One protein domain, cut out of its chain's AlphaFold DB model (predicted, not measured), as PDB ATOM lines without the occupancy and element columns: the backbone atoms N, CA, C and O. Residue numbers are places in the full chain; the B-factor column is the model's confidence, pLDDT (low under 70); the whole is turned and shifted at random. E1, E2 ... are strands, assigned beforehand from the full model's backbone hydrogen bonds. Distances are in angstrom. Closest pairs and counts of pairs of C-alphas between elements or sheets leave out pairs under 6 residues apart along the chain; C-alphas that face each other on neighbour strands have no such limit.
ATOM      1  N   SER A   9      44.789 -24.586 -22.332       84.62
ATOM      2  CA  SER A   9      44.279 -23.336 -21.769       84.62
ATOM      3  C   SER A   9      42.936 -23.042 -22.419       84.62
ATOM      4  O   SER A   9      42.876 -22.895 -23.637       84.62
ATOM      5  N   VAL A  10      41.869 -22.997 -21.623       88.12
ATOM      6  CA  VAL A  10      40.518 -22.665 -22.096       88.12
ATOM      7  C   VAL A  10      40.116 -21.325 -21.503       88.12
ATOM      8  O   VAL A  10      40.245 -21.125 -20.297       88.12
ATOM      9  N   ILE A  11      39.665 -20.409 -22.352       86.94
ATOM     10  CA  ILE A  11      39.225 -19.073 -21.965       86.94
ATOM     11  C   ILE A  11      37.778 -18.923 -22.417       86.94
ATOM     12  O   ILE A  11      37.463 -19.160 -23.583       86.94
ATOM     13  N   HIS A  12      36.915 -18.538 -21.484       89.88
ATOM     14  CA  HIS A  12      35.498 -18.306 -21.729       89.88
ATOM     15  C   HIS A  12      35.180 -16.827 -21.542       89.88
ATOM     16  O   HIS A  12      35.642 -16.222 -20.572       89.88
ATOM     17  N   GLY A  13      34.387 -16.262 -22.446       85.62
ATOM     18  CA  GLY A  13      33.869 -14.904 -22.328       85.62
ATOM     19  C   GLY A  13      33.660 -14.237 -23.678       85.62
ATOM     20  O   GLY A  13      34.332 -14.562 -24.654       85.62
ATOM     21  N   ASP A  14      32.759 -13.265 -23.706       85.81
ATOM     22  CA  ASP A  14      32.408 -12.526 -24.916       85.81
ATOM     23  C   ASP A  14      33.233 -11.241 -25.040       85.81
ATOM     24  O   ASP A  14      33.725 -10.684 -24.055       85.81
ATOM     25  N   ALA A  15      33.408 -10.768 -26.273       89.06
ATOM     26  CA  ALA A  15      34.179  -9.574 -26.622       89.06
ATOM     27  C   ALA A  15      35.621  -9.564 -26.068       89.06
ATOM     28  O   ALA A  15      36.236  -8.500 -25.913       89.06
ATOM     29  N   LEU A  16      36.186 -10.745 -25.795       87.44
ATOM     30  CA  LEU A  16      37.531 -10.880 -25.249       87.44
ATOM     31  C   LEU A  16      38.569 -10.342 -26.228       87.44
ATOM     32  O   LEU A  16      38.474 -10.541 -27.437       87.44
ATOM     33  N   LYS A  17      39.602  -9.690 -25.700       89.25
ATOM     34  CA  LYS A  17      40.752  -9.222 -26.478       89.25
ATOM     35  C   LYS A  17      41.999  -9.887 -25.934       89.25
ATOM     36  O   LYS A  17      42.423  -9.602 -24.819       89.25
ATOM     37  N   LEU A  18      42.568 -10.780 -26.726       85.19
ATOM     38  CA  LEU A  18      43.711 -11.590 -26.348       85.19
ATOM     39  C   LEU A  18      44.867 -11.294 -27.295       85.19
ATOM     40  O   LEU A  18      44.725 -11.363 -28.516       85.19
ATOM     41  N   PHE A  19      46.015 -10.984 -26.710       88.44
ATOM     42  CA  PHE A  19      47.266 -10.777 -27.422       88.44
ATOM     43  C   PHE A  19      48.264 -11.796 -26.888       88.44
ATOM     44  O   PHE A  19      48.564 -11.787 -25.696       88.44
ATOM     45  N   LEU A  20      48.741 -12.694 -27.746       84.62
ATOM     46  CA  LEU A  20      49.790 -13.641 -27.392       84.62
ATOM     47  C   LEU A  20      51.008 -13.406 -28.272       84.62
ATOM     48  O   LEU A  20      50.922 -13.307 -29.492       84.62
ATOM     49  N   GLU A  21      52.169 -13.370 -27.639       85.94
ATOM     50  CA  GLU A  21      53.432 -13.316 -28.358       85.94
ATOM     51  C   GLU A  21      53.740 -14.676 -28.995       85.94
ATOM     52  O   GLU A  21      53.928 -14.787 -30.202       85.94
ATOM     53  N   SER A  22      53.673 -15.751 -28.216       82.62
ATOM     54  CA  SER A  22      53.858 -17.100 -28.736       82.62
ATOM     55  C   SER A  22      52.882 -18.084 -28.101       82.62
ATOM     56  O   SER A  22      52.570 -18.009 -26.911       82.62
ATOM     57  N   ASN A  23      52.378 -19.022 -28.902       83.81
ATOM     58  CA  ASN A  23      51.566 -20.135 -28.427       83.81
ATOM     59  C   ASN A  23      52.202 -21.471 -28.817       83.81
ATOM     60  O   ASN A  23      52.209 -21.850 -29.986       83.81
ATOM     61  N   ASN A  24      52.673 -22.213 -27.815       85.00
ATOM     62  CA  ASN A  24      53.174 -23.583 -27.945       85.00
ATOM     63  C   ASN A  24      52.217 -24.632 -27.346       85.00
ATOM     64  O   ASN A  24      52.574 -25.804 -27.222       85.00
ATOM     65  N   ARG A  25      50.998 -24.227 -26.961       87.75
ATOM     66  CA  ARG A  25      50.012 -25.067 -26.263       87.75
ATOM     67  C   ARG A  25      48.707 -25.183 -27.044       87.75
ATOM     68  O   ARG A  25      48.575 -24.683 -28.159       87.75
ATOM     69  N   THR A  26      47.743 -25.903 -26.472       88.00
ATOM     70  CA  THR A  26      46.369 -25.906 -26.989       88.00
ATOM     71  C   THR A  26      45.597 -24.771 -26.331       88.00
ATOM     72  O   THR A  26      45.324 -24.847 -25.135       88.00
ATOM     73  N   LEU A  27      45.273 -23.736 -27.099       88.94
ATOM     74  CA  LEU A  27      44.470 -22.598 -26.673       88.94
ATOM     75  C   LEU A  27      43.057 -22.756 -27.231       88.94
ATOM     76  O   LEU A  27      42.882 -22.858 -28.444       88.94
ATOM     77  N   GLU A  28      42.060 -22.784 -26.357       91.44
ATOM     78  CA  GLU A  28      40.648 -22.824 -26.724       91.44
ATOM     79  C   GLU A  28      39.963 -21.560 -26.205       91.44
ATOM     80  O   GLU A  28      40.066 -21.237 -25.026       91.44
ATOM     81  N   ILE A  29      39.302 -20.826 -27.092       90.31
ATOM     82  CA  ILE A  29      38.581 -19.595 -26.775       90.31
ATOM     83  C   ILE A  29      37.126 -19.834 -27.127       90.31
ATOM     84  O   ILE A  29      36.829 -20.259 -28.246       90.31
ATOM     85  N   VAL A  30      36.247 -19.587 -26.165       91.12
ATOM     86  CA  VAL A  30      34.809 -19.792 -26.299       91.12
ATOM     87  C   VAL A  30      34.088 -18.503 -25.930       91.12
ATOM     88  O   VAL A  30      34.168 -18.068 -24.781       91.12
ATOM     89  N   GLY A  31      33.393 -17.920 -26.898       87.94
ATOM     90  CA  GLY A  31      32.605 -16.704 -26.730       87.94
ATOM     91  C   GLY A  31      32.560 -15.858 -27.997       87.94
ATOM     92  O   GLY A  31      33.390 -16.007 -28.902       87.94
ATOM     93  N   ASP A  32      31.595 -14.952 -28.052       88.38
ATOM     94  CA  ASP A  32      31.254 -14.219 -29.268       88.38
ATOM     95  C   ASP A  32      31.995 -12.884 -29.368       88.38
ATOM     96  O   ASP A  32      32.337 -12.242 -28.374       88.38
ATOM     97  N   GLY A  33      32.287 -12.443 -30.593       88.44
ATOM     98  CA  GLY A  33      32.955 -11.165 -30.853       88.44
ATOM     99  C   GLY A  33      34.388 -11.076 -30.312       88.44
ATOM    100  O   GLY A  33      34.911  -9.973 -30.113       88.44
ATOM    101  N   CYS A  34      35.039 -12.212 -30.063       89.25
ATOM    102  CA  CYS A  34      36.391 -12.261 -29.524       89.25
ATOM    103  C   CYS A  34      37.426 -11.804 -30.559       89.25
ATOM    104  O   CYS A  34      37.300 -12.037 -31.758       89.25
ATOM    105  N   ARG A  35      38.497 -11.162 -30.098       89.94
ATOM    106  CA  ARG A  35      39.628 -10.715 -30.914       89.94
ATOM    107  C   ARG A  35      40.903 -11.339 -30.382       89.94
ATOM    108  O   ARG A  35      41.355 -10.998 -29.292       89.94
ATOM    109  N   LEU A  36      41.492 -12.222 -31.171       88.69
ATOM    110  CA  LEU A  36      42.734 -12.902 -30.853       88.69
ATOM    111  C   LEU A  36      43.826 -12.451 -31.818       88.69
ATOM    112  O   LEU A  36      43.669 -12.575 -33.030       88.69
ATOM    113  N   LYS A  37      44.945 -11.971 -31.284       89.50
ATOM    114  CA  LYS A  37      46.133 -11.603 -32.055       89.50
ATOM    115  C   LYS A  37      47.335 -12.391 -31.555       89.50
ATOM    116  O   LYS A  37      47.626 -12.364 -30.362       89.50
ATOM    117  N   ILE A  38      48.011 -13.098 -32.456       88.06
ATOM    118  CA  ILE A  38      49.131 -13.988 -32.133       88.06
ATOM    119  C   ILE A  38      50.316 -13.695 -33.057       88.06
ATOM    120  O   ILE A  38      50.143 -13.656 -34.273       88.06
ATOM    121  N   ASN A  39      51.522 -13.506 -32.514       87.38
ATOM    122  CA  ASN A  39      52.721 -13.358 -33.354       87.38
ATOM    123  C   ASN A  39      53.172 -14.714 -33.913       87.38
ATOM    124  O   ASN A  39      53.244 -14.890 -35.133       87.38
ATOM    125  N   GLU A  40      53.409 -15.689 -33.031       86.38
ATOM    126  CA  GLU A  40      53.870 -17.026 -33.409       86.38
ATOM    127  C   GLU A  40      52.997 -18.143 -32.826       86.38
ATOM    128  O   GLU A  40      52.789 -18.243 -31.619       86.38
ATOM    129  N   ASN A  41      52.517 -19.045 -33.684       86.38
ATOM    130  CA  ASN A  41      51.784 -20.238 -33.267       86.38
ATOM    131  C   ASN A  41      52.526 -21.515 -33.668       86.38
ATOM    132  O   ASN A  41      52.691 -21.805 -34.852       86.38
ATOM    133  N   SER A  42      52.918 -22.315 -32.680       85.94
ATOM    134  CA  SER A  42      53.433 -23.680 -32.849       85.94
ATOM    135  C   SER A  42      52.496 -24.748 -32.271       85.94
ATOM    136  O   SER A  42      52.683 -25.934 -32.532       85.94
ATOM    137  N   GLY A  43      51.484 -24.339 -31.500       86.44
ATOM    138  CA  GLY A  43      50.497 -25.213 -30.873       86.44
ATOM    139  C   GLY A  43      49.192 -25.363 -31.663       86.44
ATOM    140  O   GLY A  43      49.162 -25.312 -32.890       86.44
ATOM    141  N   LYS A  44      48.084 -25.566 -30.944       87.94
ATOM    142  CA  LYS A  44      46.738 -25.652 -31.526       87.94
ATOM    143  C   LYS A  44      45.882 -24.510 -31.003       87.94
ATOM    144  O   LYS A  44      45.798 -24.328 -29.794       87.94
ATOM    145  N   ILE A  45      45.242 -23.767 -31.895       89.31
ATOM    146  CA  ILE A  45      44.306 -22.703 -31.539       89.31
ATOM    147  C   ILE A  45      42.918 -23.140 -31.967       89.31
ATOM    148  O   ILE A  45      42.721 -23.545 -33.110       89.31
ATOM    149  N   ARG A  46      41.955 -23.045 -31.059       90.94
ATOM    150  CA  ARG A  46      40.554 -23.318 -31.330       90.94
ATOM    151  C   ARG A  46      39.724 -22.135 -30.866       90.94
ATOM    152  O   ARG A  46      39.695 -21.842 -29.680       90.94
ATOM    153  N   MET A  47      39.064 -21.458 -31.790       89.19
ATOM    154  CA  MET A  47      38.087 -20.425 -31.473       89.19
ATOM    155  C   MET A  47      36.689 -20.940 -31.770       89.19
ATOM    156  O   MET A  47      36.464 -21.542 -32.820       89.19
ATOM    157  N   ILE A  48      35.780 -20.724 -30.830       90.31
ATOM    158  CA  ILE A  48      34.382 -21.127 -30.901       90.31
ATOM    159  C   ILE A  48      33.546 -19.907 -30.528       90.31
ATOM    160  O   ILE A  48      33.625 -19.447 -29.393       90.31
ATOM    161  N   GLY A  49      32.777 -19.395 -31.477       87.25
ATOM    162  CA  GLY A  49      31.921 -18.230 -31.290       87.25
ATOM    163  C   GLY A  49      31.782 -17.417 -32.569       87.25
ATOM    164  O   GLY A  49      32.601 -17.513 -33.491       87.25
ATOM    165  N   ASP A  50      30.749 -16.593 -32.609       87.19
ATOM    166  CA  ASP A  50      30.353 -15.846 -33.796       87.19
ATOM    167  C   ASP A  50      31.023 -14.471 -33.840       87.19
ATOM    168  O   ASP A  50      31.392 -13.888 -32.819       87.19
ATOM    169  N   GLY A  51      31.264 -13.951 -35.044       86.31
ATOM    170  CA  GLY A  51      31.865 -12.628 -35.252       86.31
ATOM    171  C   GLY A  51      33.278 -12.463 -34.674       86.31
ATOM    172  O   GLY A  51      33.738 -11.337 -34.465       86.31
ATOM    173  N   SER A  52      33.980 -13.563 -34.402       88.31
ATOM    174  CA  SER A  52      35.311 -13.530 -33.806       88.31
ATOM    175  C   SER A  52      36.397 -13.278 -34.856       88.31
ATOM    176  O   SER A  52      36.322 -13.707 -36.012       88.31
ATOM    177  N   ARG A  53      37.454 -12.570 -34.458       88.69
ATOM    178  CA  ARG A  53      38.570 -12.175 -35.320       88.69
ATOM    179  C   ARG A  53      39.877 -12.769 -34.817       88.69
ATOM    180  O   ARG A  53      40.300 -12.478 -33.705       88.69
ATOM    181  N   LEU A  54      40.530 -13.554 -35.664       87.75
ATOM    182  CA  LEU A  54      41.844 -14.138 -35.431       87.75
ATOM    183  C   LEU A  54      42.871 -13.457 -36.331       87.75
ATOM    184  O   LEU A  54      42.691 -13.433 -37.544       87.75
ATOM    185  N   GLU A  55      43.960 -12.956 -35.770       87.88
ATOM    186  CA  GLU A  55      45.085 -12.399 -36.520       87.88
ATOM    187  C   GLU A  55      46.371 -13.127 -36.153       87.88
ATOM    188  O   GLU A  55      46.722 -13.213 -34.976       87.88
ATOM    189  N   ILE A  56      47.088 -13.627 -37.156       85.00
ATOM    190  CA  ILE A  56      48.402 -14.248 -36.976       85.00
ATOM    191  C   ILE A  56      49.420 -13.448 -37.767       85.00
ATOM    192  O   ILE A  56      49.259 -13.308 -38.975       85.00
ATOM    193  N   ILE A  57      50.449 -12.927 -37.105       76.81
ATOM    194  CA  ILE A  57      51.329 -11.911 -37.700       76.81
ATOM    195  C   ILE A  57      52.526 -12.525 -38.420       76.81
ATOM    196  O   ILE A  57      52.775 -12.175 -39.571       76.81
ATOM    197  N   THR A  58      53.254 -13.429 -37.766       80.06
ATOM    198  CA  THR A  58      54.601 -13.799 -38.217       80.06
ATOM    199  C   THR A  58      54.634 -15.231 -38.720       80.06
ATOM    200  O   THR A  58      54.875 -15.477 -39.899       80.06
ATOM    201  N   ARG A  59      54.339 -16.201 -37.846       77.94
ATOM    202  CA  ARG A  59      54.542 -17.618 -38.165       77.94
ATOM    203  C   ARG A  59      53.433 -18.503 -37.621       77.94
ATOM    204  O   ARG A  59      53.065 -18.420 -36.452       77.94
ATOM    205  N   ASN A  60      52.959 -19.416 -38.466       80.69
ATOM    206  CA  ASN A  60      52.116 -20.535 -38.055       80.69
ATOM    207  C   ASN A  60      52.766 -21.856 -38.466       80.69
ATOM    208  O   ASN A  60      52.859 -22.161 -39.653       80.69
ATOM    209  N   SER A  61      53.161 -22.642 -37.474       81.00
ATOM    210  CA  SER A  61      53.574 -24.042 -37.623       81.00
ATOM    211  C   SER A  61      52.538 -25.011 -37.041       81.00
ATOM    212  O   SER A  61      52.731 -26.222 -37.100       81.00
ATOM    213  N   GLY A  62      51.466 -24.482 -36.448       82.75
ATOM    214  CA  GLY A  62      50.446 -25.233 -35.733       82.75
ATOM    215  C   GLY A  62      49.113 -25.363 -36.473       82.75
ATOM    216  O   GLY A  62      48.966 -24.975 -37.634       82.75
ATOM    217  N   GLU A  63      48.120 -25.895 -35.764       85.19
ATOM    218  CA  GLU A  63      46.738 -26.010 -36.240       85.19
ATOM    219  C   GLU A  63      45.891 -24.843 -35.734       85.19
ATOM    220  O   GLU A  63      45.972 -24.461 -34.566       85.19
ATOM    221  N   ILE A  64      45.033 -24.315 -36.601       86.12
ATOM    222  CA  ILE A  64      44.059 -23.280 -36.258       86.12
ATOM    223  C   ILE A  64      42.688 -23.801 -36.631       86.12
ATOM    224  O   ILE A  64      42.475 -24.249 -37.751       86.12
ATOM    225  N   GLU A  65      41.752 -23.720 -35.706       88.69
ATOM    226  CA  GLU A  65      40.377 -24.129 -35.905       88.69
ATOM    227  C   GLU A  65      39.462 -22.999 -35.460       88.69
ATOM    228  O   GLU A  65      39.490 -22.575 -34.311       88.69
ATOM    229  N   TYR A  66      38.655 -22.502 -36.380       87.19
ATOM    230  CA  TYR A  66      37.614 -21.531 -36.119       87.19
ATOM    231  C   TYR A  66      36.266 -22.202 -36.320       87.19
ATOM    232  O   TYR A  66      36.048 -22.845 -37.350       87.19
ATOM    233  N   ARG A  67      35.372 -22.039 -35.350       87.56
ATOM    234  CA  ARG A  67      33.981 -22.470 -35.422       87.56
ATOM    235  C   ARG A  67      33.064 -21.305 -35.079       87.56
ATOM    236  O   ARG A  67      33.123 -20.824 -33.955       87.56
ATOM    237  N   GLY A  68      32.228 -20.907 -36.022       84.06
ATOM    238  CA  GLY A  68      31.235 -19.852 -35.851       84.06
ATOM    239  C   GLY A  68      30.969 -19.113 -37.155       84.06
ATOM    240  O   GLY A  68      31.658 -19.314 -38.161       84.06
ATOM    241  N   ASP A  69      30.008 -18.209 -37.116       83.19
ATOM    242  CA  ASP A  69      29.537 -17.477 -38.284       83.19
ATOM    243  C   ASP A  69      30.083 -16.043 -38.301       83.19
ATOM    244  O   ASP A  69      30.388 -15.444 -37.269       83.19
ATOM    245  N   GLY A  70      30.300 -15.489 -39.496       82.31
ATOM    246  CA  GLY A  70      30.796 -14.119 -39.686       82.31
ATOM    247  C   GLY A  70      32.224 -13.865 -39.182       82.31
ATOM    248  O   GLY A  70      32.646 -12.713 -39.049       82.31
ATOM    249  N   GLY A  71      32.983 -14.921 -38.891       83.00
ATOM    250  CA  GLY A  71      34.337 -14.826 -38.361       83.00
ATOM    251  C   GLY A  71      35.371 -14.354 -39.374       83.00
ATOM    252  O   GLY A  71      35.237 -14.558 -40.581       83.00
ATOM    253  N   ARG A  72      36.472 -13.768 -38.895       85.06
ATOM    254  CA  ARG A  72      37.580 -13.349 -39.767       85.06
ATOM    255  C   ARG A  72      38.918 -13.892 -39.295       85.06
ATOM    256  O   ARG A  72      39.364 -13.566 -38.203       85.06
ATOM    257  N   ILE A  73      39.591 -14.654 -40.151       85.69
ATOM    258  CA  ILE A  73      40.962 -15.121 -39.941       85.69
ATOM    259  C   ILE A  73      41.889 -14.348 -40.877       85.69
ATOM    260  O   ILE A  73      41.785 -14.443 -42.101       85.69
ATOM    261  N   VAL A  74      42.802 -13.587 -40.288       84.94
ATOM    262  CA  VAL A  74      43.796 -12.767 -40.973       84.94
ATOM    263  C   VAL A  74      45.168 -13.404 -40.794       84.94
ATOM    264  O   VAL A  74      45.626 -13.610 -39.671       84.94
ATOM    265  N   LEU A  75      45.823 -13.708 -41.908       82.81
ATOM    266  CA  LEU A  75      47.150 -14.315 -41.936       82.81
ATOM    267  C   LEU A  75      48.193 -13.305 -42.385       82.81
ATOM    268  O   LEU A  75      47.983 -12.572 -43.350       82.81
ATOM    269  N   GLY A  76      49.328 -13.307 -41.702       79.19
ATOM    270  CA  GLY A  76      50.502 -12.543 -42.075       79.19
ATOM    271  C   GLY A  76      51.105 -12.995 -43.408       79.19
ATOM    272  O   GLY A  76      50.760 -14.061 -43.934       79.19
ATOM    273  N   PRO A  77      52.019 -12.191 -43.970       71.69
ATOM    274  CA  PRO A  77      52.611 -12.442 -45.284       71.69
ATOM    275  C   PRO A  77      53.372 -13.776 -45.347       71.69
ATOM    276  O   PRO A  77      53.242 -14.508 -46.327       71.69
ATOM    277  N   GLU A  78      54.087 -14.129 -44.278       71.69
ATOM    278  CA  GLU A  78      54.901 -15.352 -44.184       71.69
ATOM    279  C   GLU A  78      54.122 -16.565 -43.644       71.69
ATOM    280  O   GLU A  78      54.618 -17.693 -43.609       71.69
ATOM    281  N   VAL A  79      52.863 -16.362 -43.247       70.50
ATOM    282  CA  VAL A  79      52.029 -17.407 -42.663       70.50
ATOM    283  C   VAL A  79      51.418 -18.268 -43.769       70.50
ATOM    284  O   VAL A  79      50.705 -17.791 -44.657       70.50
ATOM    285  N   SER A  80      51.671 -19.575 -43.700       67.94
ATOM    286  CA  SER A  80      51.037 -20.554 -44.582       67.94
ATOM    287  C   SER A  80      49.606 -20.843 -44.133       67.94
ATOM    288  O   SER A  80      49.367 -21.134 -42.964       67.94
ATOM    289  N   ALA A  81      48.661 -20.885 -45.076       67.19
ATOM    290  CA  ALA A  81      47.269 -21.267 -44.806       67.19
ATOM    291  C   ALA A  81      47.074 -22.773 -44.505       67.19
ATOM    292  O   ALA A  81      45.953 -23.274 -44.397       67.19
ATOM    293  N   LYS A  82      48.173 -23.523 -44.408       68.75
ATOM    294  CA  LYS A  82      48.184 -24.963 -44.161       68.75
ATOM    295  C   LYS A  82      47.824 -25.215 -42.692       68.75
ATOM    296  O   LYS A  82      48.439 -24.634 -41.808       68.75
ATOM    297  N   GLY A  83      46.832 -26.074 -42.442       73.88
ATOM    298  CA  GLY A  83      46.380 -26.400 -41.080       73.88
ATOM    299  C   GLY A  83      45.344 -25.438 -40.488       73.88
ATOM    300  O   GLY A  83      45.089 -25.500 -39.289       73.88
ATOM    301  N   ILE A  84      44.741 -24.566 -41.306       81.88
ATOM    302  CA  ILE A  84      43.658 -23.669 -40.882       81.88
ATOM    303  C   ILE A  84      42.320 -24.267 -41.271       81.88
ATOM    304  O   ILE A  84      42.021 -24.406 -42.452       81.88
ATOM    305  N   LEU A  85      41.493 -24.557 -40.283       84.81
ATOM    306  CA  LEU A  85      40.133 -25.029 -40.416       84.81
ATOM    307  C   LEU A  85      39.171 -23.893 -40.065       84.81
ATOM    308  O   LEU A  85      39.199 -23.390 -38.951       84.81
ATOM    309  N   TYR A  86      38.310 -23.512 -41.003       83.12
ATOM    310  CA  TYR A  86      37.187 -22.616 -40.740       83.12
ATOM    311  C   TYR A  86      35.882 -23.387 -40.932       83.12
ATOM    312  O   TYR A  86      35.681 -24.006 -41.983       83.12
ATOM    313  N   VAL A  87      35.021 -23.345 -39.920       82.81
ATOM    314  CA  VAL A  87      33.702 -23.974 -39.884       82.81
ATOM    315  C   VAL A  87      32.673 -22.904 -39.540       82.81
ATOM    316  O   VAL A  87      32.768 -22.300 -38.477       82.81
ATOM    317  N   GLY A  88      31.704 -22.710 -40.427       76.31
ATOM    318  CA  GLY A  88      30.624 -21.734 -40.296       76.31
ATOM    319  C   GLY A  88      30.417 -20.970 -41.596       76.31
ATOM    320  O   GLY A  88      31.071 -21.264 -42.606       76.31
ATOM    321  N   ASP A  89      29.543 -19.976 -41.551       78.19
ATOM    322  CA  ASP A  89      29.032 -19.272 -42.720       78.19
ATOM    323  C   ASP A  89      29.368 -17.775 -42.677       78.19
ATOM    324  O   ASP A  89      29.543 -17.170 -41.621       78.19
ATOM    325  N   GLY A  90      29.554 -17.159 -43.848       77.75
ATOM    326  CA  GLY A  90      29.831 -15.718 -43.964       77.75
ATOM    327  C   GLY A  90      31.210 -15.263 -43.462       77.75
ATOM    328  O   GLY A  90      31.489 -14.063 -43.427       77.75
ATOM    329  N   GLY A  91      32.087 -16.193 -43.087       74.31
ATOM    330  CA  GLY A  91      33.432 -15.866 -42.632       74.31
ATOM    331  C   GLY A  91      34.444 -15.633 -43.745       74.31
ATOM    332  O   GLY A  91      34.287 -16.072 -44.887       74.31
ATOM    333  N   ARG A  92      35.536 -14.954 -43.387       79.81
ATOM    334  CA  ARG A  92      36.632 -14.611 -44.301       79.81
ATOM    335  C   ARG A  92      37.964 -15.110 -43.769       79.81
ATOM    336  O   ARG A  92      38.400 -14.689 -42.700       79.81
ATOM    337  N   VAL A  93      38.647 -15.939 -44.553       81.25
ATOM    338  CA  VAL A  93      40.029 -16.358 -44.288       81.25
ATOM    339  C   VAL A  93      40.917 -15.812 -45.395       81.25
ATOM    340  O   VAL A  93      40.672 -16.083 -46.570       81.25
ATOM    341  N   GLY A  94      41.931 -15.030 -45.037       77.69
ATOM    342  CA  GLY A  94      42.831 -14.443 -46.024       77.69
ATOM    343  C   GLY A  94      43.903 -13.556 -45.408       77.69
ATOM    344  O   GLY A  94      44.047 -13.466 -44.192       77.69
ATOM    345  N   ARG A  95      44.670 -12.889 -46.266       75.00
ATOM    346  CA  ARG A  95      45.692 -11.921 -45.855       75.00
ATOM    347  C   ARG A  95      45.101 -10.509 -45.777       75.00
ATOM    348  O   ARG A  95      44.123 -10.228 -46.476       75.00
ATOM    349  N   PRO A  96      45.658  -9.608 -44.950       62.28
ATOM    350  CA  PRO A  96      45.304  -8.199 -44.995       62.28
ATOM    351  C   PRO A  96      45.973  -7.597 -46.235       62.28
ATOM    352  O   PRO A  96      47.104  -7.130 -46.171       62.28
ATOM    353  N   SER A  97      45.313  -7.667 -47.391       49.75
ATOM    354  CA  SER A  97      45.762  -6.924 -48.567       49.75
ATOM    355  C   SER A  97      45.213  -5.496 -48.469       49.75
ATOM    356  O   SER A  97      44.014  -5.290 -48.281       49.75
ATOM    357  N   ALA A  98      46.108  -4.507 -48.521       48.78
ATOM    358  CA  ALA A  98      45.742  -3.118 -48.794       48.78
ATOM    359  C   ALA A  98      45.475  -2.889 -50.297       48.78
ATOM    360  O   ALA A  98      44.964  -1.843 -50.676       48.78
ATOM    361  N   ALA A  99      45.781  -3.871 -51.146       38.78
ATOM    362  CA  ALA A  99      45.429  -3.917 -52.554       38.78
ATOM    363  C   ALA A  99      45.546  -5.374 -53.034       38.78
ATOM    364  O   ALA A  99      46.559  -6.033 -52.810       38.78
ATOM    365  N   GLU A 100      44.485  -5.841 -53.686       38.12
ATOM    366  CA  GLU A 100      44.410  -7.003 -54.583       38.12
ATOM    367  C   GLU A 100      44.175  -8.416 -53.987       38.12
ATOM    368  O   GLU A 100      44.645  -8.743 -52.891       38.12
ATOM    369  N   PRO A 101      43.384  -9.268 -54.684       41.47
ATOM    370  CA  PRO A 101      42.641 -10.386 -54.107       41.47
ATOM    371  C   PRO A 101      43.371 -11.722 -54.292       41.47
ATOM    372  O   PRO A 101      42.907 -12.612 -55.000       41.47
ATOM    373  N   THR A 102      44.514 -11.921 -53.642       36.34
ATOM    374  CA  THR A 102      45.158 -13.245 -53.647       36.34
ATOM    375  C   THR A 102      44.707 -14.074 -52.446       36.34
ATOM    376  O   THR A 102      45.320 -14.089 -51.381       36.34
ATOM    377  N   GLY A 103      43.600 -14.796 -52.640       41.59
ATOM    378  CA  GLY A 103      43.234 -15.945 -51.806       41.59
ATOM    379  C   GLY A 103      42.269 -15.666 -50.657       41.59
ATOM    380  O   GLY A 103      42.450 -16.218 -49.573       41.59
ATOM    381  N   ILE A 104      41.232 -14.849 -50.875       44.69
ATOM    382  CA  ILE A 104      40.091 -14.820 -49.952       44.69
ATOM    383  C   ILE A 104      39.322 -16.133 -50.135       44.69
ATOM    384  O   ILE A 104      38.695 -16.362 -51.170       44.69
ATOM    385  N   ILE A 105      39.380 -17.014 -49.139       50.19
ATOM    386  CA  ILE A 105      38.527 -18.203 -49.102       50.19
ATOM    387  C   ILE A 105      37.191 -17.754 -48.500       50.19
ATOM    388  O   ILE A 105      37.002 -17.818 -47.287       50.19
ATOM    389  N   GLU A 106      36.278 -17.249 -49.336       42.28
ATOM    390  CA  GLU A 106      34.887 -17.006 -48.932       42.28
ATOM    391  C   GLU A 106      34.119 -18.331 -48.966       42.28
ATOM    392  O   GLU A 106      33.850 -18.887 -50.037       42.28
ATOM    393  N   LYS A 107      33.779 -18.864 -47.786       49.88
ATOM    394  CA  LYS A 107      32.931 -20.056 -47.666       49.88
ATOM    395  C   LYS A 107      31.492 -19.624 -47.426       49.88
ATOM    396  O   LYS A 107      31.206 -18.912 -46.472       49.88
ATOM    397  N   SER A 108      30.615 -20.009 -48.351       35.97
ATOM    398  CA  SER A 108      29.215 -19.580 -48.336       35.97
ATOM    399  C   SER A 108      28.317 -20.510 -47.529       35.97
ATOM    400  O   SER A 108      27.364 -19.986 -46.993       35.97
TER     401      SER A 108
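This is residues 9 to 108 of the 128 residues of an uncharacterized protein of Bracon brevicornis (UniProt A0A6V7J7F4). The chain is wound in stacked turns, a solenoid in which each turn gives one strand to each of two parallel sheets, E2 E4 E6 E8 E10 and E1 E3 E5 E7 E9, face to face as a well-formed sandwich. Past E10, at one end of the stack, residues 95 to 108 make a loop with no named element, whose residues 105 to 106 come back beside E10. The printed part has 100 residues, with no named helix and ten named strands, E1 to E10 in chain order; each sheet has its strands in the order just given, and the class is all strand. The whole is compact, with a radius of gyration of the C-alphas of 12.3 A and spans of 35 by 26 by 21 A.

Begin with the sheet that holds the longest strand. Find C-alpha 17 at (40.752, -9.222, -26.478); from there E2, residues 17 to 23, runs 15.5 A. Strand beside strand from E2, the sheet runs on with E4, residues 35 to 41, 15.6 A; then E6, residues 53 to 60, 16.2 A; then E8, residues 72 to 75; and then E10, residues 92 to 94, ending at C-alpha 94 at (42.831, -14.443, -46.024). For the other sheet, find C-alpha 9 at (44.279, -23.336, -21.769), where E1, residues 9 to 12, begins. Then look for E3, residues 26 to 30, 13.1 A; E5, residues 44 to 48, 13.2 A; E7, residues 63 to 67, 13.3 A; and E9, residues 84 to 87.

In the first sheet, which is twisted, E2 and E10 are the edge strands. Look at N 20 and O 37, 2.9 A apart, between the parallel neighbours E2 and E4. E4 and E6 are parallel at 10 degrees, with N 38 and O 55 at 2.8 A. E6 bends by 87 degrees at residue 57. E6 and E8 show N 54 and O 72 at 2.8 A, and E8 and E10 show N 73 and O 92 at 2.8 A. In the other sheet E1 and E9 are the edge strands; check N 11 and O 28 for E1 and E3, N 29 and O 46 for E3 and E5, N 47 and O 65 for E5 and E7, and N 66 and O 85 for E7 and E9, each 2.8 A. Where the two sheets face each other, those parts are 10.3 A centre to centre and their best planes 6 degrees apart. The closest C-alphas of E9 and E10, those of Tyr 86 and Val 93, are 7.7 A apart. Residues 92 to 93 of E10 pair antiparallel with residues 105 to 106.

The two C-alphas farthest apart, those of Ser 9 and Glu 100, are 36.7 A apart. The printed part has no cut. The link E8 to E9, 8 residues, is short; the other links between strands are tight. The mean pLDDT of the printed part is 79.0, and you will find values under 70 at residues 80 to 82 and 96 to 108.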